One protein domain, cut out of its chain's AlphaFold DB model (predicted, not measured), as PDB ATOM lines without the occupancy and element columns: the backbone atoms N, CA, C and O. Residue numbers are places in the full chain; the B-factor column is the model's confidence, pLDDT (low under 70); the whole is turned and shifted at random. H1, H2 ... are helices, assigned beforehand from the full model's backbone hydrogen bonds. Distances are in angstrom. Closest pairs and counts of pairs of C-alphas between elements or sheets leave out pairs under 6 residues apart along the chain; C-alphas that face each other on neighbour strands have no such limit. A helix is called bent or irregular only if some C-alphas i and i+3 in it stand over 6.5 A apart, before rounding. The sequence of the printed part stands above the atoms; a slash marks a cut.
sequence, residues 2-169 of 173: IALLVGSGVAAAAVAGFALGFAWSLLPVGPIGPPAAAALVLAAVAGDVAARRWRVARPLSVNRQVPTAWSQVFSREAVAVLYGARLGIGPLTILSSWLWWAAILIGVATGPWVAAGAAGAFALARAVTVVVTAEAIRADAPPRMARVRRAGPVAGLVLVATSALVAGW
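What this domain is: This is residues 2 to 169 of the 173 residues of an uncharacterized protein of Egibacter rhizosphaerae (UniProt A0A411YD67). Look first at the long helix H7: H1 runs along one side of it and the arm H8b along another, while the shorter H4 and H6 pack on H1 and H7. H2 packs on H6 farther out, and the turn at residues 138 to 143 sticks out. The printed part has 168 residues with eight named helices, H1 to H8 in chain order, and no named strand; its class is all helix. It is compact, with a radius of gyration of the C-alphas of 17.3 A and spans of 50 by 36 by 31 A.

Where its parts are: Find C-alpha 112 at (178.616, 185.431, 144.952); from there H7, residues 112 to 139, runs 40.4 A to C-alpha 139 at (163.514, 154.875, 123.318). H1, residues 2 to 25, starts at C-alpha 2 at (165.368, 162.087, 138.875) and is 34.5 A long. H2 is residues 34 to 54, 29.5 A; H3 70 to 73, 5.3 A; H4 76 to 89, 19.9 A; H5 91 to 94, 5.4 A; H6 98 to 110, 18.4 A. H8, residues 142 to 167, was assigned as one helix by its hydrogen bonds but is bent: C-alphas 150 and 153 are 7.2 A apart. Its arms are H8a, residues 142 to 150, 15.1 A, and H8b, residues 153 to 167, 20.2 A; H8a is irregular, with C-alphas 143 and 146 6.7 A apart.

How they stand to each other: Start at the hub, H7, which touches four helices. H1 touches it at a shallow tilt of 27 degrees, opposite ways; the closest C-alphas, of Gly 21 and Pro 112, are 3.9 A apart. H8b touches it at 19 degrees, shallow, opposite ways, at Ala 118 and Val 166, closest C-alphas 6.2 A apart. H6 and H7 form a hairpin, only just steep at 38 degrees. H4 touches H1 at Gly 88 and Gly 9, closest C-alphas 4.1 A apart. H2 touches H6 at 18 degrees, shallow, opposite ways, with the closest C-alphas, of Ala 44 and Trp 98, 4.7 A apart. H3 is close to H4 but not clearly touching, and H5 likewise to H6. H8a is near H7. Every O i to N i+4 pair is within hydrogen-bond range in H1, H2, H4, H6, H7 and H8b; H8a has 1 of 5, and 3 of 6 O i to N i+3 pairs; H3 and H5 are too short for i+4 pairs.

The domain as a whole: The C-alphas farthest apart, of Pro 28 and Ala 141, are 55.9 A apart. The printed part has no cut, and the link from H2 to H3 is long. Mean pLDDT of the printed part is 72.9; residues 59 to 68, 84 to 85, 87 to 96 and 136 to 169 are under 70.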
ATOM      1  N   ILE A   2     164.940 161.006 139.797       78.44
ATOM      2  CA  ILE A   2     165.368 162.087 138.875       78.44
ATOM      3  C   ILE A   2     165.349 163.456 139.568       78.44
ATOM      4  O   ILE A   2     166.366 164.136 139.576       78.44
ATOM      5  N   ALA A   3     164.249 163.816 140.236       79.38
ATOM      6  CA  ALA A   3     164.145 165.083 140.968       79.38
ATOM      7  C   ALA A   3     165.246 165.266 142.033       79.38
ATOM      8  O   ALA A   3     165.812 166.347 142.141       79.38
ATOM      9  N   LEU A   4     165.606 164.202 142.765       76.06
ATOM     10  CA  LEU A   4     166.703 164.230 143.744       76.06
ATOM     11  C   LEU A   4     168.063 164.451 143.073       76.06
ATOM     12  O   LEU A   4     168.874 165.222 143.574       76.06
ATOM     13  N   LEU A   5     168.305 163.811 141.928       77.31
ATOM     14  CA  LEU A   5     169.541 163.966 141.163       77.31
ATOM     15  C   LEU A   5     169.670 165.376 140.568       77.31
ATOM     16  O   LEU A   5     170.726 165.992 140.684       77.31
ATOM     17  N   VAL A   6     168.597 165.904 139.967       78.94
ATOM     18  CA  VAL A   6     168.585 167.273 139.427       78.94
ATOM     19  C   VAL A   6     168.737 168.284 140.561       78.94
ATOM     20  O   VAL A   6     169.623 169.130 140.505       78.94
ATOM     21  N   GLY A   7     167.924 168.165 141.614       76.00
ATOM     22  CA  GLY A   7     167.923 169.091 142.744       76.00
ATOM     23  C   GLY A   7     169.265 169.140 143.471       76.00
ATOM     24  O   GLY A   7     169.810 170.221 143.667       76.00
ATOM     25  N   SER A   8     169.846 167.981 143.799       74.81
ATOM     26  CA  SER A   8     171.169 167.926 144.443       74.81
ATOM     27  C   SER A   8     172.283 168.471 143.550       74.81
ATOM     28  O   SER A   8     173.197 169.120 144.055       74.81
ATOM     29  N   GLY A   9     172.204 168.278 142.230       78.12
ATOM     30  CA  GLY A   9     173.175 168.847 141.298       78.12
ATOM     31  C   GLY A   9     173.085 170.358 141.163       78.12
ATOM     32  O   GLY A   9     174.110 171.032 141.224       78.12
ATOM     33  N   VAL A  10     171.874 170.898 141.045       81.75
ATOM     34  CA  VAL A  10     171.658 172.351 141.007       81.75
ATOM     35  C   VAL A  10     172.096 172.993 142.320       81.75
ATOM     36  O   VAL A  10     172.837 173.971 142.293       81.75
ATOM     37  N   ALA A  11     171.714 172.412 143.462       79.00
ATOM     38  CA  ALA A  11     172.092 172.919 144.778       79.00
ATOM     39  C   ALA A  11     173.612 172.890 144.989       79.00
ATOM     40  O   ALA A  11     174.196 173.898 145.378       79.00
ATOM     41  N   ALA A  12     174.277 171.772 144.676       80.94
ATOM     42  CA  ALA A  12     175.730 171.669 144.809       80.94
ATOM     43  C   ALA A  12     176.466 172.664 143.900       80.94
ATOM     44  O   ALA A  12     177.441 173.278 144.329       80.94
ATOM     45  N   ALA A  13     175.993 172.853 142.664       80.88
ATOM     46  CA  ALA A  13     176.567 173.835 141.753       80.88
ATOM     47  C   ALA A  13     176.381 175.265 142.265       80.88
ATOM     48  O   ALA A  13     177.337 176.035 142.257       80.88
ATOM     49  N   ALA A  14     175.185 175.604 142.752       82.69
ATOM     50  CA  ALA A  14     174.900 176.921 143.308       82.69
ATOM     51  C   ALA A  14     175.770 177.218 144.537       82.69
ATOM     52  O   ALA A  14     176.362 178.291 144.615       82.69
ATOM     53  N   VAL A  15     175.922 176.254 145.455       84.56
ATOM     54  CA  VAL A  15     176.801 176.385 146.631       84.56
ATOM     55  C   VAL A  15     178.262 176.552 146.214       84.56
ATOM     56  O   VAL A  15     178.949 177.427 146.735       84.56
ATOM     57  N   ALA A  16     178.743 175.761 145.250       82.56
ATOM     58  CA  ALA A  16     180.107 175.893 144.742       82.56
ATOM     59  C   ALA A  16     180.338 177.258 144.068       82.56
ATOM     60  O   ALA A  16     181.350 177.906 144.327       82.56
ATOM     61  N   GLY A  17     179.390 177.717 143.243       83.12
ATOM     62  CA  GLY A  17     179.430 179.038 142.615       83.12
ATOM     63  C   GLY A  17     179.448 180.162 143.649       83.12
ATOM     64  O   GLY A  17     180.300 181.045 143.571       83.12
ATOM     65  N   PHE A  18     178.580 180.083 144.662       85.44
ATOM     66  CA  PHE A  18     178.551 181.031 145.773       85.44
ATOM     67  C   PHE A  18     179.891 181.081 146.508       85.44
ATOM     68  O   PHE A  18     180.435 182.161 146.710       85.44
ATOM     69  N   ALA A  19     180.445 179.921 146.877       86.19
ATOM     70  CA  ALA A  19     181.707 179.837 147.605       86.19
ATOM     71  C   ALA A  19     182.873 180.457 146.819       86.19
ATOM     72  O   ALA A  19     183.684 181.178 147.395       86.19
ATOM     73  N   LEU A  20     182.934 180.227 145.501       85.19
ATOM     74  CA  LEU A  20     183.947 180.830 144.632       85.19
ATOM     75  C   LEU A  20     183.770 182.349 144.509       85.19
ATOM     76  O   LEU A  20     184.744 183.082 144.654       85.19
ATOM     77  N   GLY A  21     182.541 182.825 144.282       84.38
ATOM     78  CA  GLY A  21     182.241 184.260 144.229       84.38
ATOM     79  C   GLY A  21     182.523 184.972 145.553       84.38
ATOM     80  O   GLY A  21     183.083 186.065 145.566       84.38
ATOM     81  N   PHE A  22     182.219 184.324 146.678       87.62
ATOM     82  CA  PHE A  22     182.549 184.831 148.005       87.62
ATOM     83  C   PHE A  22     184.066 184.902 148.207       87.62
ATOM     84  O   PHE A  22     184.580 185.951 148.581       87.62
ATOM     85  N   ALA A  23     184.802 183.835 147.885       87.19
ATOM     86  CA  ALA A  23     186.263 183.827 147.969       87.19
ATOM     87  C   ALA A  23     186.909 184.926 147.108       87.19
ATOM     88  O   ALA A  23     187.855 185.570 147.554       87.19
ATOM     89  N   TRP A  24     186.384 185.184 145.906       86.81
ATOM     90  CA  TRP A  24     186.865 186.271 145.050       86.81
ATOM     91  C   TRP A  24     186.621 187.649 145.655       86.81
ATOM     92  O   TRP A  24     187.499 188.501 145.583       86.81
ATOM     93  N   SER A  25     185.473 187.860 146.305       86.06
ATOM     94  CA  SER A  25     185.164 189.139 146.960       86.06
ATOM     95  C   SER A  25     186.111 189.496 148.115       86.06
ATOM     96  O   SER A  25     186.169 190.653 148.521       86.06
ATOM     97  N   LEU A  26     186.874 188.521 148.626       89.25
ATOM     98  CA  LEU A  26     187.916 188.737 149.634       89.25
ATOM     99  C   LEU A  26     189.249 189.202 149.030       89.25
ATOM    100  O   LEU A  26     190.140 189.622 149.767       89.25
ATOM    101  N   LEU A  27     189.420 189.102 147.710       88.06
ATOM    102  CA  LEU A  27     190.628 189.555 147.035       88.06
ATOM    103  C   LEU A  27     190.555 191.074 146.790       88.06
ATOM    104  O   LEU A  27     189.492 191.588 146.445       88.06
ATOM    105  N   PRO A  28     191.678 191.811 146.871       84.75
ATOM    106  CA  PRO A  28     191.729 193.251 146.604       84.75
ATOM    107  C   PRO A  28     191.707 193.564 145.092       84.75
ATOM    108  O   PRO A  28     192.414 194.448 144.613       84.75
ATOM    109  N   VAL A  29     190.929 192.807 144.321       80.75
ATOM    110  CA  VAL A  29     190.695 193.011 142.889       80.75
ATOM    111  C   VAL A  29     189.247 193.445 142.714       80.75
ATOM    112  O   VAL A  29     188.323 192.734 143.097       80.75
ATOM    113  N   GLY A  30     189.051 194.645 142.167       79.12
ATOM    114  CA  GLY A  30     187.719 195.179 141.890       79.12
ATOM    115  C   GLY A  30     186.922 194.323 140.890       79.12
ATOM    116  O   GLY A  30     187.458 193.381 140.296       79.12
ATOM    117  N   PRO A  31     185.637 194.650 140.674       81.75
ATOM    118  CA  PRO A  31     184.798 193.925 139.726       81.75
ATOM    119  C   PRO A  31     185.358 194.013 138.300       81.75
ATOM    120  O   PRO A  31     185.932 195.026 137.890       81.75
ATOM    121  N   ILE A  32     185.163 192.952 137.513       81.75
ATOM    122  CA  ILE A  32     185.551 192.937 136.099       81.75
ATOM    123  C   ILE A  32     184.557 193.796 135.309       81.75
ATOM    124  O   ILE A  32     183.377 193.468 135.205       81.75
ATOM    125  N   GLY A  33     185.040 194.893 134.722       86.94
ATOM    126  CA  GLY A  33     184.225 195.735 133.846       86.94
ATOM    127  C   GLY A  33     183.861 195.045 132.517       86.94
ATOM    128  O   GLY A  33     184.569 194.127 132.085       86.94
ATOM    129  N   PRO A  34     182.822 195.516 131.799       86.38
ATOM    130  CA  PRO A  34     182.380 194.912 130.536       86.38
ATOM    131  C   PRO A  34     183.482 194.728 129.473       86.38
ATOM    132  O   PRO A  34     183.519 193.665 128.852       86.38
ATOM    133  N   PRO A  35     184.427 195.676 129.275       89.31
ATOM    134  CA  PRO A  35     185.513 195.491 128.308       89.31
ATOM    135  C   PRO A  35     186.451 194.337 128.676       89.31
ATOM    136  O   PRO A  35     186.855 193.561 127.812       89.31
ATOM    137  N   ALA A  36     186.768 194.193 129.965       86.62
ATOM    138  CA  ALA A  36     187.626 193.122 130.459       86.62
ATOM    139  C   ALA A  36     186.921 191.758 130.367       86.62
ATOM    140  O   ALA A  36     187.541 190.775 129.963       86.62
ATOM    141  N   ALA A  37     185.613 191.708 130.640       85.50
ATOM    142  CA  ALA A  37     184.803 190.510 130.424       85.50
ATOM    143  C   ALA A  37     184.772 190.107 128.937       85.50
ATOM    144  O   ALA A  37     185.009 188.946 128.609       85.50
ATOM    145  N   ALA A  38     184.557 191.062 128.025       84.31
ATOM    146  CA  ALA A  38     184.571 190.806 126.584       84.31
ATOM    147  C   ALA A  38     185.944 190.307 126.097       84.31
ATOM    148  O   ALA A  38     186.017 189.331 125.351       84.31
ATOM    149  N   ALA A  39     187.035 190.923 126.565       88.44
ATOM    150  CA  ALA A  39     188.394 190.486 126.254       88.44
ATOM    151  C   ALA A  39     188.659 189.051 126.740       88.44
ATOM    152  O   ALA A  39     189.227 188.245 126.001       88.44
ATOM    153  N   LEU A  40     188.195 188.707 127.944       86.69
ATOM    154  CA  LEU A  40     188.326 187.363 128.503       86.69
ATOM    155  C   LEU A  40     187.545 186.321 127.686       86.69
ATOM    156  O   LEU A  40     188.066 185.239 127.418       86.69
ATOM    157  N   VAL A  41     186.333 186.656 127.227       86.44
ATOM    158  CA  VAL A  41     185.550 185.792 126.325       86.44
ATOM    159  C   VAL A  41     186.282 185.579 124.999       86.44
ATOM    160  O   VAL A  41     186.417 184.439 124.557       86.44
ATOM    161  N   LEU A  42     186.795 186.643 124.375       88.31
ATOM    162  CA  LEU A  42     187.530 186.541 123.109       88.31
ATOM    163  C   LEU A  42     188.802 185.695 123.252       88.31
ATOM    164  O   LEU A  42     189.048 184.813 122.427       88.31
ATOM    165  N   ALA A  43     189.573 185.913 124.321       87.62
ATOM    166  CA  ALA A  43     190.761 185.121 124.628       87.62
ATOM    167  C   ALA A  43     190.414 183.640 124.830       87.62
ATOM    168  O   ALA A  43     191.113 182.757 124.332       87.62
ATOM    169  N   ALA A  44     189.299 183.356 125.499       86.88
ATOM    170  CA  ALA A  44     188.835 181.999 125.723       86.88
ATOM    171  C   ALA A  44     188.381 181.297 124.434       86.88
ATOM    172  O   ALA A  44     188.747 180.144 124.201       86.88
ATOM    173  N   VAL A  45     187.656 181.995 123.553       85.81
ATOM    174  CA  VAL A  45     187.290 181.475 122.225       85.81
ATOM    175  C   VAL A  45     188.544 181.184 121.401       85.81
ATOM    176  O   VAL A  45     188.662 180.100 120.826       85.81
ATOM    177  N   ALA A  46     189.506 182.111 121.377       86.44
ATOM    178  CA  ALA A  46     190.780 181.910 120.692       86.44
ATOM    179  C   ALA A  46     191.540 180.700 121.258       86.44
ATOM    180  O   ALA A  46     192.031 179.873 120.489       86.44
ATOM    181  N   GLY A  47     191.567 180.546 122.586       85.19
ATOM    182  CA  GLY A  47     192.157 179.398 123.273       85.19
ATOM    183  C   GLY A  47     191.495 178.073 122.895       85.19
ATOM    184  O   GLY A  47     192.190 177.102 122.598       85.19
ATOM    185  N   ASP A  48     190.163 178.018 122.834       83.81
ATOM    186  CA  ASP A  48     189.428 176.813 122.427       83.81
ATOM    187  C   ASP A  48     189.660 176.454 120.952       83.81
ATOM    188  O   ASP A  48     189.840 175.277 120.613       83.81
ATOM    189  N   VAL A  49     189.704 177.451 120.062       85.62
ATOM    190  CA  VAL A  49     190.050 177.251 118.646       85.62
ATOM    191  C   VAL A  49     191.490 176.756 118.518       85.62
ATOM    192  O   VAL A  49     191.750 175.789 117.795       85.62
ATOM    193  N   ALA A  50     192.422 177.361 119.258       85.69
ATOM    194  CA  ALA A  50     193.826 176.986 119.228       85.69
ATOM    195  C   ALA A  50     194.055 175.570 119.777       85.69
ATOM    196  O   ALA A  50     194.750 174.772 119.149       85.69
ATOM    197  N   ALA A  51     193.406 175.206 120.884       84.00
ATOM    198  CA  ALA A  51     193.475 173.864 121.460       84.00
ATOM    199  C   ALA A  51     192.930 172.783 120.509       84.00
ATOM    200  O   ALA A  51     193.423 171.653 120.500       84.00
ATOM    201  N   ARG A  52     191.928 173.111 119.679       83.31
ATOM    202  CA  ARG A  52     191.406 172.199 118.645       83.31
ATOM    203  C   ARG A  52     192.330 172.090 117.437       83.31
ATOM    204  O   ARG A  52     192.535 170.984 116.946       83.31
ATOM    205  N   ARG A  53     192.862 173.216 116.957       86.94
ATOM    206  CA  ARG A  53     193.647 173.280 115.716       86.94
ATOM    207  C   ARG A  53     195.104 172.858 115.900       86.94
ATOM    208  O   ARG A  53     195.649 172.188 115.034       86.94
ATOM    209  N   TRP A  54     195.707 173.211 117.031       86.31
ATOM    210  CA  TRP A  54     197.147 173.075 117.279       86.31
ATOM    211  C   TRP A  54     197.477 172.156 118.460       86.31
ATOM    212  O   TRP A  54     198.633 172.065 118.854       86.31
ATOM    213  N   ARG A  55     196.477 171.472 119.040       79.62
ATOM    214  CA  ARG A  55     196.638 170.573 120.204       79.62
ATOM    215  C   ARG A  55     197.331 171.235 121.408       79.62
ATOM    216  O   ARG A  55     198.027 170.565 122.166       79.62
ATOM    217  N   VAL A  56     197.122 172.540 121.593       76.31
ATOM    218  CA  VAL A  56     197.611 173.294 122.762       76.31
ATOM    219  C   VAL A  56     197.007 172.728 124.053       76.31
ATOM    220  O   VAL A  56     195.929 172.124 124.031       76.31
ATOM    221  N   ALA A  57     197.704 172.941 125.173       74.31
ATOM    222  CA  ALA A  57     197.256 172.565 126.507       74.31
ATOM    223  C   ALA A  57     195.798 172.987 126.750       74.31
ATOM    224  O   ALA A  57     195.409 174.142 126.554       74.31
ATOM    225  N   ARG A  58     194.986 172.016 127.169       73.81
ATOM    226  CA  ARG A  58     193.614 172.250 127.612       73.81
ATOM    227  C   ARG A  58     193.613 172.566 129.107       73.81
ATOM    228  O   ARG A  58     194.490 172.070 129.817       73.81
ATOM    229  N   PRO A  59     192.627 173.332 129.596       69.25
ATOM    230  CA  PRO A  59     192.420 173.516 131.022       69.25
ATOM    231  C   PRO A  59     192.362 172.180 131.765       69.25
ATOM    232  O   PRO A  59     191.912 171.166 131.215       69.25
ATOM    233  N   LEU A  60     192.788 172.204 133.030       65.88
ATOM    234  CA  LEU A  60     192.737 171.060 133.935       65.88
ATOM    235  C   LEU A  60     191.350 170.406 133.897       65.88
ATOM    236  O   LEU A  60     190.334 171.044 134.166       65.88
ATOM    237  N   SER A  61     191.326 169.115 133.567       64.62
ATOM    238  CA  SER A  61     190.152 168.261 133.726       64.62
ATOM    239  C   SER A  61     190.483 167.194 134.748       64.62
ATOM    240  O   SER A  61     191.355 166.345 134.547       64.62
ATOM    241  N   VAL A  62     189.779 167.231 135.874       57.16
ATOM    242  CA  VAL A  62     189.839 166.153 136.855       57.16
ATOM    243  C   VAL A  62     188.982 165.011 136.307       57.16
ATOM    244  O   VAL A  62     187.843 164.812 136.716       57.16
ATOM    245  N   ASN A  63     189.517 164.257 135.342       58.59
ATOM    246  CA  ASN A  63     188.833 163.156 134.640       58.59
ATOM    247  C   ASN A  63     188.504 161.946 135.538       58.59
ATOM    248  O   ASN A  63     188.240 160.850 135.046       58.59
ATOM    249  N   ARG A  64     188.519 162.101 136.865       58.50
ATOM    250  CA  ARG A  64     188.168 161.027 137.787       58.50
ATOM    251  C   ARG A  64     186.661 160.974 137.947       58.50
ATOM    252  O   ARG A  64     186.042 161.854 138.549       58.50
ATOM    253  N   GLN A  65     186.072 159.934 137.357       56.84
ATOM    254  CA  GLN A  65     184.688 159.580 137.611       56.84
ATOM    255  C   GLN A  65     184.518 158.847 138.941       56.84
ATOM    256  O   GLN A  65     185.436 158.162 139.380       56.84
ATOM    257  N   VAL A  66     183.372 159.053 139.606       59.38
ATOM    258  CA  VAL A  66     182.998 158.304 140.816       59.38
ATOM    259  C   VAL A  66     183.128 156.825 140.476       59.38
ATOM    260  O   VAL A  66     182.577 156.414 139.449       59.38
ATOM    261  N   PRO A  67     183.860 156.043 141.282       66.50
ATOM    262  CA  PRO A  67     184.006 154.623 141.033       66.50
ATOM    263  C   PRO A  67     182.630 153.972 140.927       66.50
ATOM    264  O   PRO A  67     181.778 154.163 141.796       66.50
ATOM    265  N   THR A  68     182.418 153.169 139.888       66.75
ATOM    266  CA  THR A  68     181.191 152.374 139.711       66.75
ATOM    267  C   THR A  68     180.883 151.503 140.930       66.75
ATOM    268  O   THR A  68     179.720 151.228 141.190       66.75
ATOM    269  N   ALA A  69     181.898 151.159 141.730       79.00
ATOM    270  CA  ALA A  69     181.772 150.445 142.998       79.00
ATOM    271  C   ALA A  69     180.884 151.148 144.048       79.00
ATOM    272  O   ALA A  69     180.358 150.489 144.937       79.00
ATOM    273  N   TRP A  70     180.656 152.464 143.962       75.00
ATOM    274  CA  TRP A  70     179.815 153.171 144.941       75.00
ATOM    275  C   TRP A  70     178.349 152.725 144.905       75.00
ATOM    276  O   TRP A  70     177.676 152.777 145.932       75.00
ATOM    277  N   SER A  71     177.860 152.227 143.764       75.00
ATOM    278  CA  SER A  71     176.501 151.675 143.664       75.00
ATOM    279  C   SER A  71     176.319 150.350 144.404       75.00
ATOM    280  O   SER A  71     175.185 149.926 144.607       75.00
ATOM    281  N   GLN A  72     177.419 149.705 144.802       83.19
ATOM    282  CA  GLN A  72     177.408 148.460 145.567       83.19
ATOM    283  C   GLN A  72     177.400 148.712 147.079       83.19
ATOM    284  O   GLN A  72     177.011 147.832 147.838       83.19
ATOM    285  N   VAL A  73     177.831 149.901 147.515       86.56
ATOM    286  CA  VAL A  73     178.026 150.239 148.935       86.56
ATOM    287  C   VAL A  73     176.905 151.133 149.472       86.56
ATOM    288  O   VAL A  73     176.532 151.021 150.635       86.56
ATOM    289  N   PHE A  74     176.352 152.016 148.639       85.06
ATOM    290  CA  PHE A  74     175.367 153.012 149.063       85.06
ATOM    291  C   PHE A  74     173.958 152.712 148.543       85.06
ATOM    292  O   PHE A  74     173.779 152.087 147.497       85.06
ATOM    293  N   SER A  75     172.940 153.219 149.251       84.50
ATOM    294  CA  SER A  75     171.552 153.158 148.784       84.50
ATOM    295  C   SER A  75     171.365 153.934 147.476       84.50
ATOM    296  O   SER A  75     172.134 154.842 147.143       84.50
ATOM    297  N   ARG A  76     170.310 153.609 146.722       80.12
ATOM    298  CA  ARG A  76     170.018 154.254 145.428       80.12
ATOM    299  C   ARG A  76     169.832 155.766 145.569       80.12
ATOM    300  O   ARG A  76     170.231 156.520 144.683       80.12
ATOM    301  N   GLU A  77     169.260 156.211 146.680       78.06
ATOM    302  CA  GLU A  77     169.038 157.616 147.013       78.06
ATOM    303  C   GLU A  77     170.364 158.334 147.275       78.06
ATOM    304  O   GLU A  77     170.605 159.398 146.704       78.06
ATOM    305  N   ALA A  78     171.251 157.728 148.068       77.19
ATOM    306  CA  ALA A  78     172.575 158.274 148.351       77.19
ATOM    307  C   ALA A  78     173.421 158.369 147.073       77.19
ATOM    308  O   ALA A  78     174.037 159.401 146.813       77.19
ATOM    309  N   VAL A  79     173.381 157.342 146.218       75.44
ATOM    310  CA  VAL A  79     174.032 157.386 144.903       75.44
ATOM    311  C   VAL A  79     173.447 158.512 144.052       75.44
ATOM    312  O   VAL A  79     174.214 159.271 143.472       75.44
ATOM    313  N   ALA A  80     172.123 158.682 143.999       72.19
ATOM    314  CA  ALA A  80     171.498 159.754 143.223       72.19
ATOM    315  C   ALA A  80     171.921 161.155 143.697       72.19
ATOM    316  O   ALA A  80     172.179 162.018 142.858       72.19
ATOM    317  N   VAL A  81     172.039 161.368 145.012       72.50
ATOM    318  CA  VAL A  81     172.516 162.632 145.598       72.50
ATOM    319  C   VAL A  81     173.993 162.866 145.291       72.50
ATOM    320  O   VAL A  81     174.354 163.936 144.813       72.50
ATOM    321  N   LEU A  82     174.855 161.869 145.504       71.06
ATOM    322  CA  LEU A  82     176.296 161.982 145.244       71.06
ATOM    323  C   LEU A  82     176.584 162.192 143.751       71.06
ATOM    324  O   LEU A  82     177.442 162.993 143.371       71.06
ATOM    325  N   TYR A  83     175.833 161.505 142.888       71.56
ATOM    326  CA  TYR A  83     175.942 161.650 141.442       71.56
ATOM    327  C   TYR A  83     175.394 162.997 140.968       71.56
ATOM    328  O   TYR A  83     176.020 163.646 140.133       71.56
ATOM    329  N   GLY A  84     174.266 163.444 141.525       67.31
ATOM    330  CA  GLY A  84     173.694 164.763 141.277       67.31
ATOM    331  C   GLY A  84     174.655 165.873 141.680       67.31
ATOM    332  O   GLY A  84     175.060 166.659 140.827       67.31
ATOM    333  N   ALA A  85     175.132 165.872 142.926       65.56
ATOM    334  CA  ALA A  85     176.122 166.826 143.421       65.56
ATOM    335  C   ALA A  85     177.350 166.896 142.502       65.56
ATOM    336  O   ALA A  85     177.795 167.973 142.107       65.56
ATOM    337  N   ARG A  86     177.841 165.740 142.045       70.69
ATOM    338  CA  ARG A  86     178.926 165.687 141.068       70.69
ATOM    339  C   ARG A  86     178.548 166.202 139.683       70.69
ATOM    340  O   ARG A  86     179.405 166.761 139.010       70.69
ATOM    341  N   LEU A  87     177.320 166.021 139.206       64.69
ATOM    342  CA  LEU A  87     176.874 166.651 137.959       64.69
ATOM    343  C   LEU A  87     176.909 168.178 138.073       64.69
ATOM    344  O   LEU A  87     177.284 168.833 137.097       64.69
ATOM    345  N   GLY A  88     176.614 168.701 139.267       62.12
ATOM    346  CA  GLY A  88     176.708 170.116 139.615       62.12
ATOM    347  C   GLY A  88     178.132 170.671 139.597       62.12
ATOM    348  O   GLY A  88     178.391 171.682 138.956       62.12
ATOM    349  N   ILE A  89     179.082 169.965 140.218       65.69
ATOM    350  CA  ILE A  89     180.517 170.335 140.220       65.69
ATOM    351  C   ILE A  89     181.208 169.894 138.919       65.69
ATOM    352  O   ILE A  89     182.327 170.284 138.587       65.69
ATOM    353  N   GLY A  90     180.534 169.058 138.135       61.81
ATOM    354  CA  GLY A  90     181.111 168.387 136.994       61.81
ATOM    355  C   GLY A  90     181.624 169.284 135.861       61.81
ATOM    356  O   GLY A  90     182.494 168.799 135.135       61.81
ATOM    357  N   PRO A  91     181.212 170.554 135.709       57.56
ATOM    358  CA  PRO A  91     181.887 171.475 134.801       57.56
ATOM    359  C   PRO A  91     183.373 171.660 135.122       57.56
ATOM    360  O   PRO A  91     184.183 171.665 134.206       57.56
ATOM    361  N   LEU A  92     183.758 171.662 136.405       58.47
ATOM    362  CA  LEU A  92     185.164 171.705 136.838       58.47
ATOM    363  C   LEU A  92     185.930 170.405 136.528       58.47
ATOM    364  O   LEU A  92     187.152 170.352 136.627       58.47
ATOM    365  N   THR A  93     185.221 169.332 136.167       57.75
ATOM    366  CA  THR A  93     185.811 167.992 135.987       57.75
ATOM    367  C   THR A  93     185.761 167.477 134.549       57.75
ATOM    368  O   THR A  93     186.562 166.620 134.192       57.75
ATOM    369  N   ILE A  94     184.833 167.975 133.722       57.25
ATOM    370  CA  ILE A  94     184.539 167.440 132.378       57.25
ATOM    371  C   ILE A  94     184.654 168.521 131.296       57.25
ATOM    372  O   ILE A  94     185.093 168.220 130.183       57.25
ATOM    373  N   LEU A  95     184.290 169.774 131.593       64.06
ATOM    374  CA  LEU A  95     184.424 170.864 130.631       64.06
ATOM    375  C   LEU A  95     185.845 171.428 130.676       64.06
ATOM    376  O   LEU A  95     186.174 172.325 131.442       64.06
ATOM    377  N   SER A  96     186.692 170.884 129.806       66.44
ATOM    378  CA  SER A  96     188.047 171.380 129.534       66.44
ATOM    379  C   SER A  96     188.058 172.445 128.430       66.44
ATOM    380  O   SER A  96     188.936 172.432 127.570       66.44
ATOM    381  N   SER A  97     187.060 173.333 128.401       77.00
ATOM    382  CA  SER A  97     187.037 174.454 127.456       77.00
ATOM    383  C   SER A  97     187.412 175.750 128.158       77.00
ATOM    384  O   SER A  97     186.960 176.025 129.270       77.00
ATOM    385  N   TRP A  98     188.235 176.563 127.507       81.69
ATOM    386  CA  TRP A  98     188.613 177.880 128.011       81.69
ATOM    387  C   TRP A  98     187.388 178.778 128.179       81.69
ATOM    388  O   TRP A  98     187.316 179.532 129.146       81.69
ATOM    389  N   LEU A  99     186.381 178.644 127.303       80.25
ATOM    390  CA  LEU A  99     185.136 179.412 127.393       80.25
ATOM    391  C   LEU A  99     184.368 179.158 128.696       80.25
ATOM    392  O   LEU A  99     183.755 180.072 129.244       80.25
ATOM    393  N   TRP A 100     184.429 177.933 129.221       79.38
ATOM    394  CA  TRP A 100     183.795 177.596 130.493       79.38
ATOM    395  C   TRP A 100     184.500 178.285 131.669       79.38
ATOM    396  O   TRP A 100     183.850 178.871 132.531       79.38
ATOM    397  N   TRP A 101     185.834 178.275 131.673       80.12
ATOM    398  CA  TRP A 101     186.622 178.957 132.700       80.12
ATOM    399  C   TRP A 101     186.440 180.472 132.661       80.12
ATOM    400  O   TRP A 101     186.303 181.085 133.715       80.12
ATOM    401  N   ALA A 102     186.350 181.065 131.469       84.19
ATOM    402  CA  ALA A 102     185.998 182.474 131.327       84.19
ATOM    403  C   ALA A 102     184.621 182.784 131.931       84.19
ATOM    404  O   ALA A 102     184.498 183.746 132.681       84.19
ATOM    405  N   ALA A 103     183.608 181.949 131.677       81.19
ATOM    406  CA  ALA A 103     182.278 182.136 132.253       81.19
ATOM    407  C   ALA A 103     182.281 182.057 133.790       81.19
ATOM    408  O   ALA A 103     181.650 182.894 134.436       81.19
ATOM    409  N   ILE A 104     183.021 181.108 134.385       79.44
ATOM    410  CA  ILE A 104     183.197 181.050 135.846       79.44
ATOM    411  C   ILE A 104     183.866 182.325 136.347       79.44
ATOM    412  O   ILE A 104     183.348 182.941 137.270       79.44
ATOM    413  N   LEU A 105     185.003 182.711 135.764       84.56
ATOM    414  CA  LEU A 105     185.775 183.871 136.215       84.56
ATOM    415  C   LEU A 105     184.944 185.152 136.161       84.56
ATOM    416  O   LEU A 105     184.962 185.923 137.114       84.56
ATOM    417  N   ILE A 106     184.172 185.345 135.089       85.44
ATOM    418  CA  ILE A 106     183.251 186.479 134.963       85.44
ATOM    419  C   ILE A 106     182.172 186.399 136.042       85.44
ATOM    420  O   ILE A 106     182.005 187.352 136.792       85.44
ATOM    421  N   GLY A 107     181.473 185.266 136.175       81.81
ATOM    422  CA  GLY A 107     180.397 185.124 137.162       81.81
ATOM    423  C   GLY A 107     180.872 185.340 138.601       81.81
ATOM    424  O   GLY A 107     180.213 186.028 139.375       81.81
ATOM    425  N   VAL A 108     182.039 184.791 138.937       85.62
ATOM    426  CA  VAL A 108     182.708 184.927 140.238       85.62
ATOM    427  C   VAL A 108     183.123 186.373 140.503       85.62
ATOM    428  O   VAL A 108     182.901 186.865 141.607       85.62
ATOM    429  N   ALA A 109     183.647 187.072 139.495       87.00
ATOM    430  CA  ALA A 109     184.051 188.466 139.628       87.00
ATOM    431  C   ALA A 109     182.886 189.462 139.698       87.00
ATOM    432  O   ALA A 109     183.070 190.569 140.201       87.00
ATOM    433  N   THR A 110     181.699 189.088 139.214       85.06
ATOM    434  CA  THR A 110     180.482 189.901 139.355       85.06
ATOM    435  C   THR A 110     179.871 189.774 140.754       85.06
ATOM    436  O   THR A 110     179.233 190.708 141.234       85.06
ATOM    437  N   GLY A 111     180.072 188.640 141.431       85.38
ATOM    438  CA  GLY A 111     179.708 188.461 142.836       85.38
ATOM    439  C   GLY A 111     179.130 187.082 143.173       85.38
ATOM    440  O   GLY A 111     178.766 186.306 142.285       85.38
ATOM    441  N   PRO A 112     178.992 186.764 144.475       86.50
ATOM    442  CA  PRO A 112     178.616 185.431 144.952       86.50
ATOM    443  C   PRO A 112     177.247 184.960 144.453       86.50
ATOM    444  O   PRO A 112     177.094 183.799 144.077       86.50
ATOM    445  N   TRP A 113     176.257 185.851 144.391       87.06
ATOM    446  CA  TRP A 113     174.905 185.500 143.948       87.06
ATOM    447  C   TRP A 113     174.823 185.239 142.444       87.06
ATOM    448  O   TRP A 113     174.175 184.282 142.021       87.06
ATOM    449  N   VAL A 114     175.528 186.040 141.640       83.62
ATOM    450  CA  VAL A 114     175.600 185.855 140.183       83.62
ATOM    451  C   VAL A 114     176.327 184.550 139.859       83.62
ATOM    452  O   VAL A 114     175.838 183.757 139.055       83.62
ATOM    453  N   ALA A 115     177.435 184.269 140.551       83.50
ATOM    454  CA  ALA A 115     178.163 183.011 140.426       83.50
ATOM    455  C   ALA A 115     177.301 181.793 140.806       83.50
ATOM    456  O   ALA A 115     177.292 180.793 140.085       83.50
ATOM    457  N   ALA A 116     176.539 181.880 141.903       85.25
ATOM    458  CA  ALA A 116     175.620 180.829 142.334       85.25
ATOM    459  C   ALA A 116     174.516 180.569 141.298       85.25
ATOM    460  O   ALA A 116     174.277 179.420 140.921       85.25
ATOM    461  N   GLY A 117     173.879 181.632 140.800       82.12
ATOM    462  CA  GLY A 117     172.832 181.549 139.782       82.12
ATOM    463  C   GLY A 117     173.342 180.952 138.471       82.12
ATOM    464  O   GLY A 117     172.739 180.016 137.945       82.12
ATOM    465  N   ALA A 118     174.493 181.421 137.981       81.88
ATOM    466  CA  ALA A 118     175.111 180.912 136.758       81.88
ATOM    467  C   ALA A 118     175.480 179.423 136.874       81.88
ATOM    468  O   ALA A 118     175.172 178.631 135.979       81.88
ATOM    469  N   ALA A 119     176.087 179.019 137.995       81.00
ATOM    470  CA  ALA A 119     176.442 177.625 138.244       81.00
ATOM    471  C   ALA A 119     175.197 176.728 138.371       81.00
ATOM    472  O   ALA A 119     175.146 175.652 137.769       81.00
ATOM    473  N   GLY A 120     174.170 177.186 139.095       81.38
ATOM    474  CA  GLY A 120     172.897 176.482 139.239       81.38
ATOM    475  C   GLY A 120     172.169 176.298 137.904       81.38
ATOM    476  O   GLY A 120     171.759 175.185 137.573       81.38
ATOM    477  N   ALA A 121     172.068 177.358 137.097       81.81
ATOM    478  CA  ALA A 121     171.430 177.315 135.783       81.81
ATOM    479  C   ALA A 121     172.174 176.383 134.813       81.81
ATOM    480  O   ALA A 121     171.551 175.574 134.122       81.81
ATOM    481  N   PHE A 122     173.511 176.424 134.817       79.38
ATOM    482  CA  PHE A 122     174.320 175.490 134.039       79.38
ATOM    483  C   PHE A 122     174.055 174.032 134.460       79.38
ATOM    484  O   PHE A 122     173.828 173.161 133.612       79.38
ATOM    485  N   ALA A 123     174.072 173.748 135.766       79.06
ATOM    486  CA  ALA A 123     173.836 172.404 136.285       79.06
ATOM    487  C   ALA A 123     172.438 171.890 135.925       79.06
ATOM    488  O   ALA A 123     172.297 170.723 135.549       79.06
ATOM    489  N   LEU A 124     171.429 172.764 135.953       81.12
ATOM    490  CA  LEU A 124     170.071 172.450 135.524       81.12
ATOM    491  C   LEU A 124     170.021 172.098 134.032       81.12
ATOM    492  O   LEU A 124     169.550 171.017 133.679       81.12
ATOM    493  N   ALA A 125     170.554 172.959 133.161       78.81
ATOM    494  CA  ALA A 125     170.589 172.729 131.714       78.81
ATOM    495  C   ALA A 125     171.278 171.401 131.362       78.81
ATOM    496  O   ALA A 125     170.821 170.626 130.510       78.81
ATOM    497  N   ARG A 126     172.362 171.088 132.074       73.25
ATOM    498  CA  ARG A 126     173.065 169.818 131.933       73.25
ATOM    499  C   ARG A 126     172.223 168.638 132.405       73.25
ATOM    500  O   ARG A 126     172.167 167.629 131.707       73.25
ATOM    501  N   ALA A 127     171.601 168.741 133.574       76.62
ATOM    502  CA  ALA A 127     170.764 167.682 134.116       76.62
ATOM    503  C   ALA A 127     169.600 167.359 133.166       76.62
ATOM    504  O   ALA A 127     169.374 166.189 132.864       76.62
ATOM    505  N   VAL A 128     168.955 168.387 132.600       79.69
ATOM    506  CA  VAL A 128     167.937 168.241 131.548       79.69
ATOM    507  C   VAL A 128     168.510 167.511 130.337       79.69
ATOM    508  O   VAL A 128     167.932 166.527 129.887       79.69
ATOM    509  N   THR A 129     169.682 167.919 129.845       76.06
ATOM    510  CA  THR A 129     170.324 167.261 128.694       76.06
ATOM    511  C   THR A 129     170.607 165.779 128.965       76.06
ATOM    512  O   THR A 129     170.367 164.936 128.103       76.06
ATOM    513  N   VAL A 130     171.089 165.430 130.162       74.50
ATOM    514  CA  VAL A 130     171.355 164.035 130.558       74.50
ATOM    515  C   VAL A 130     170.064 163.223 130.633       74.50
ATOM    516  O   VAL A 130     170.028 162.107 130.125       74.50
ATOM    517  N   VAL A 131     169.004 163.770 131.231       77.56
ATOM    518  CA  VAL A 131     167.705 163.086 131.328       77.56
ATOM    519  C   VAL A 131     167.122 162.854 129.935       77.56
ATOM    520  O   VAL A 131     166.835 161.712 129.585       77.56
ATOM    521  N   VAL A 132     167.059 163.896 129.101       77.31
ATOM    522  CA  VAL A 132     166.531 163.813 127.730       77.31
ATOM    523  C   VAL A 132     167.334 162.826 126.878       77.31
ATOM    524  O   VAL A 132     166.760 162.022 126.148       77.31
ATOM    525  N   THR A 133     168.668 162.842 126.970       72.75
ATOM    526  CA  THR A 133     169.506 161.893 126.216       72.75
ATOM    527  C   THR A 133     169.372 160.463 126.730       72.75
ATOM    528  O   THR A 133     169.330 159.543 125.918       72.75
ATOM    529  N   ALA A 134     169.258 160.251 128.043       73.88
ATOM    530  CA  ALA A 134     169.040 158.927 128.616       73.88
ATOM    531  C   ALA A 134     167.678 158.341 128.213       73.88
ATOM    532  O   ALA A 134     167.594 157.151 127.906       73.88
ATOM    533  N   GLU A 135     166.627 159.161 128.178       72.56
ATOM    534  CA  GLU A 135     165.307 158.759 127.687       72.56
ATOM    535  C   GLU A 135     165.336 158.450 126.188       72.56
ATOM    536  O   GLU A 135     164.833 157.407 125.776       72.56
ATOM    537  N   ALA A 136     166.019 159.270 125.385       64.38
ATOM    538  CA  ALA A 136     166.192 159.017 123.955       64.38
ATOM    539  C   ALA A 136     166.970 157.717 123.665       64.38
ATOM    540  O   ALA A 136     166.603 156.974 122.761       64.38
ATOM    541  N   ILE A 137     168.011 157.402 124.447       63.03
ATOM    542  CA  ILE A 137     168.777 156.146 124.322       63.03
ATOM    543  C   ILE A 137     167.916 154.930 124.688       63.03
ATOM    544  O   ILE A 137     168.060 153.871 124.085       63.03
ATOM    545  N   ARG A 138     167.017 155.065 125.670       63.69
ATOM    546  CA  ARG A 138     166.078 153.995 126.040       63.69
ATOM    547  C   ARG A 138     164.964 153.808 125.008       63.69
ATOM    548  O   ARG A 138     164.443 152.705 124.899       63.69
ATOM    549  N   ALA A 139     164.607 154.867 124.283       58.75
ATOM    550  CA  ALA A 139     163.514 154.875 123.318       58.75
ATOM    551  C   ALA A 139     163.920 154.469 121.883       58.75
ATOM    552  O   ALA A 139     163.031 154.109 121.113       58.75
ATOM    553  N   ASP A 140     165.210 154.495 121.503       48.94
ATOM    554  CA  ASP A 140     165.653 154.231 120.121       48.94
ATOM    555  C   ASP A 140     166.847 153.267 119.979       48.94
ATOM    556  O   ASP A 140     167.967 153.520 120.425       48.94
ATOM    557  N   ALA A 141     166.597 152.205 119.207       55.59
ATOM    558  CA  ALA A 141     167.570 151.370 118.506       55.59
ATOM    559  C   ALA A 141     168.375 152.195 117.445       55.59
ATOM    560  O   ALA A 141     168.036 153.346 117.158       55.59
ATOM    561  N   PRO A 142     169.445 151.641 116.831       50.88
ATOM    562  CA  PRO A 142     170.602 152.351 116.248       50.88
ATOM    563  C   PRO A 142     170.432 153.548 115.275       50.88
ATOM    564  O   PRO A 142     171.345 154.379 115.256       50.88
ATOM    565  N   PRO A 143     169.372 153.736 114.454       56.62
ATOM    566  CA  PRO A 143     169.433 154.756 113.396       56.62
ATOM    567  C   PRO A 143     169.304 156.217 113.875       56.62
ATOM    568  O   PRO A 143     169.645 157.134 113.123       56.62
ATOM    569  N   ARG A 144     168.822 156.491 115.102       55.34
ATOM    570  CA  ARG A 144     168.537 157.876 115.553       55.34
ATOM    571  C   ARG A 144     169.698 158.619 116.226       55.34
ATOM    572  O   ARG A 144     169.644 159.851 116.288       55.34
ATOM    573  N   MET A 145     170.793 157.954 116.622       49.44
ATOM    574  CA  MET A 145     171.976 158.639 117.195       49.44
ATOM    575  C   MET A 145     172.577 159.696 116.246       49.44
ATOM    576  O   MET A 145     173.140 160.698 116.698       49.44
ATOM    577  N   ALA A 146     172.387 159.546 114.931       53.00
ATOM    578  CA  ALA A 146     172.810 160.524 113.929       53.00
ATOM    579  C   ALA A 146     172.064 161.875 114.024       53.00
ATOM    580  O   ALA A 146     172.642 162.909 113.684       53.00
ATOM    581  N   ARG A 147     170.813 161.903 114.518       52.47
ATOM    582  CA  ARG A 147     170.044 163.150 114.721       52.47
ATOM    583  C   ARG A 147     170.427 163.869 116.013       52.47
ATOM    584  O   ARG A 147     170.541 165.088 115.995       52.47
ATOM    585  N   VAL A 148     170.723 163.141 117.091       48.38
ATOM    586  CA  VAL A 148     171.198 163.741 118.357       48.38
ATOM    587  C   VAL A 148     172.556 164.423 118.161       48.38
ATOM    588  O   VAL A 148     172.787 165.519 118.664       48.38
ATOM    589  N   ARG A 149     173.423 163.856 117.313       51.69
ATOM    590  CA  ARG A 149     174.690 164.487 116.911       51.69
ATOM    591  C   ARG A 149     174.495 165.805 116.138       51.69
ATOM    592  O   ARG A 149     175.360 166.673 116.201       51.69
ATOM    593  N   ARG A 150     173.351 165.983 115.459       49.72
ATOM    594  CA  ARG A 150     172.936 167.242 114.803       49.72
ATOM    595  C   ARG A 150     172.240 168.229 115.747       49.72
ATOM    596  O   ARG A 150     172.072 169.373 115.353       49.72
ATOM    597  N   ALA A 151     171.882 167.829 116.971       48.09
ATOM    598  CA  ALA A 151     171.300 168.704 117.996       48.09
ATOM    599  C   ALA A 151     172.355 169.460 118.835       48.09
ATOM    600  O   ALA A 151     172.002 170.250 119.706       48.09
ATOM    601  N   GLY A 152     173.649 169.294 118.530       42.66
ATOM    602  CA  GLY A 152     174.738 170.124 119.068       42.66
ATOM    603  C   GLY A 152     174.507 171.650 119.022       42.66
ATOM    604  O   GLY A 152     174.904 172.320 119.976       42.66
ATOM    605  N   PRO A 153     173.815 172.219 118.009       47.09
ATOM    606  CA  PRO A 153     173.441 173.632 117.995       47.09
ATOM    607  C   PRO A 153     172.443 173.997 119.095       47.09
ATOM    608  O   PRO A 153     172.529 175.093 119.625       47.09
ATOM    609  N   VAL A 154     171.538 173.089 119.485       48.06
ATOM    610  CA  VAL A 154     170.525 173.333 120.530       48.06
ATOM    611  C   VAL A 154     171.182 173.413 121.904       48.06
ATOM    612  O   VAL A 154     170.862 174.305 122.680       48.06
ATOM    613  N   ALA A 155     172.168 172.555 122.185       47.47
ATOM    614  CA  ALA A 155     172.973 172.661 123.402       47.47
ATOM    615  C   ALA A 155     173.776 173.974 123.441       47.47
ATOM    616  O   ALA A 155     173.855 174.613 124.486       47.47
ATOM    617  N   GLY A 156     174.314 174.410 122.294       46.66
ATOM    618  CA  GLY A 156     174.939 175.726 122.151       46.66
ATOM    619  C   GLY A 156     173.955 176.876 122.384       46.66
ATOM    620  O   GLY A 156     174.292 177.830 123.071       46.66
ATOM    621  N   LEU A 157     172.722 176.757 121.893       49.69
ATOM    622  CA  LEU A 157     171.665 177.759 122.040       49.69
ATOM    623  C   LEU A 157     171.172 177.854 123.488       49.69
ATOM    624  O   LEU A 157     170.988 178.954 123.989       49.69
ATOM    625  N   VAL A 158     171.051 176.727 124.194       50.09
ATOM    626  CA  VAL A 158     170.767 176.700 125.638       50.09
ATOM    627  C   VAL A 158     171.919 177.328 126.418       50.09
ATOM    628  O   VAL A 158     171.672 178.117 127.326       50.09
ATOM    629  N   LEU A 159     173.172 177.055 126.046       49.03
ATOM    630  CA  LEU A 159     174.333 177.669 126.687       49.03
ATOM    631  C   LEU A 159     174.359 179.190 126.465       49.03
ATOM    632  O   LEU A 159     174.578 179.940 127.413       49.03
ATOM    633  N   VAL A 160     174.081 179.648 125.241       50.56
ATOM    634  CA  VAL A 160     174.004 181.070 124.875       50.56
ATOM    635  C   VAL A 160     172.822 181.750 125.562       50.56
ATOM    636  O   VAL A 160     173.001 182.825 126.117       50.56
ATOM    637  N   ALA A 161     171.648 181.120 125.609       49.91
ATOM    638  CA  ALA A 161     170.472 181.651 126.296       49.91
ATOM    639  C   ALA A 161     170.686 181.733 127.813       49.91
ATOM    640  O   ALA A 161     170.321 182.724 128.435       49.91
ATOM    641  N   THR A 162     171.348 180.735 128.403       51.53
ATOM    642  CA  THR A 162     171.717 180.763 129.825       51.53
ATOM    643  C   THR A 162     172.758 181.854 130.088       51.53
ATOM    644  O   THR A 162     172.639 182.595 131.055       51.53
ATOM    645  N   SER A 163     173.731 182.023 129.187       48.69
ATOM    646  CA  SER A 163     174.734 183.097 129.265       48.69
ATOM    647  C   SER A 163     174.103 184.485 129.099       48.69
ATOM    648  O   SER A 163     174.489 185.416 129.795       48.69
ATOM    649  N   ALA A 164     173.101 184.621 128.227       50.56
ATOM    650  CA  ALA A 164     172.338 185.848 128.022       50.56
ATOM    651  C   ALA A 164     171.412 186.165 129.205       50.56
ATOM    652  O   ALA A 164     171.253 187.329 129.538       50.56
ATOM    653  N   LEU A 165     170.849 185.159 129.880       50.78
ATOM    654  CA  LEU A 165     170.080 185.343 131.117       50.78
ATOM    655  C   LEU A 165     170.965 185.782 132.288       50.78
ATOM    656  O   LEU A 165     170.549 186.607 133.092       50.78
ATOM    657  N   VAL A 166     172.195 185.267 132.363       51.88
ATOM    658  CA  VAL A 166     173.188 185.706 133.354       51.88
ATOM    659  C   VAL A 166     173.701 187.116 133.035       51.88
ATOM    660  O   VAL A 166     173.858 187.921 133.945       51.88
ATOM    661  N   ALA A 167     173.920 187.443 131.757       48.50
ATOM    662  CA  ALA A 167     174.361 188.773 131.323       48.50
ATOM    663  C   ALA A 167     173.240 189.830 131.340       48.50
ATOM    664  O   ALA A 167     173.516 191.017 131.477       48.50
ATOM    665  N   GLY A 168     171.988 189.401 131.171       42.06
ATOM    666  CA  GLY A 168     170.789 190.234 131.149       42.06
ATOM    667  C   GLY A 168     170.094 190.355 132.501       42.06
ATOM    668  O   GLY A 168     169.057 191.011 132.573       42.06
ATOM    669  N   TRP A 169     170.636 189.745 133.564       46.12
ATOM    670  CA  TRP A 169     170.168 190.019 134.917       46.12
ATOM    671  C   TRP A 169     170.460 191.495 135.206       46.12
ATOM    672  O   TRP A 169     171.634 191.878 135.209       46.12
TER     673      TRP A 169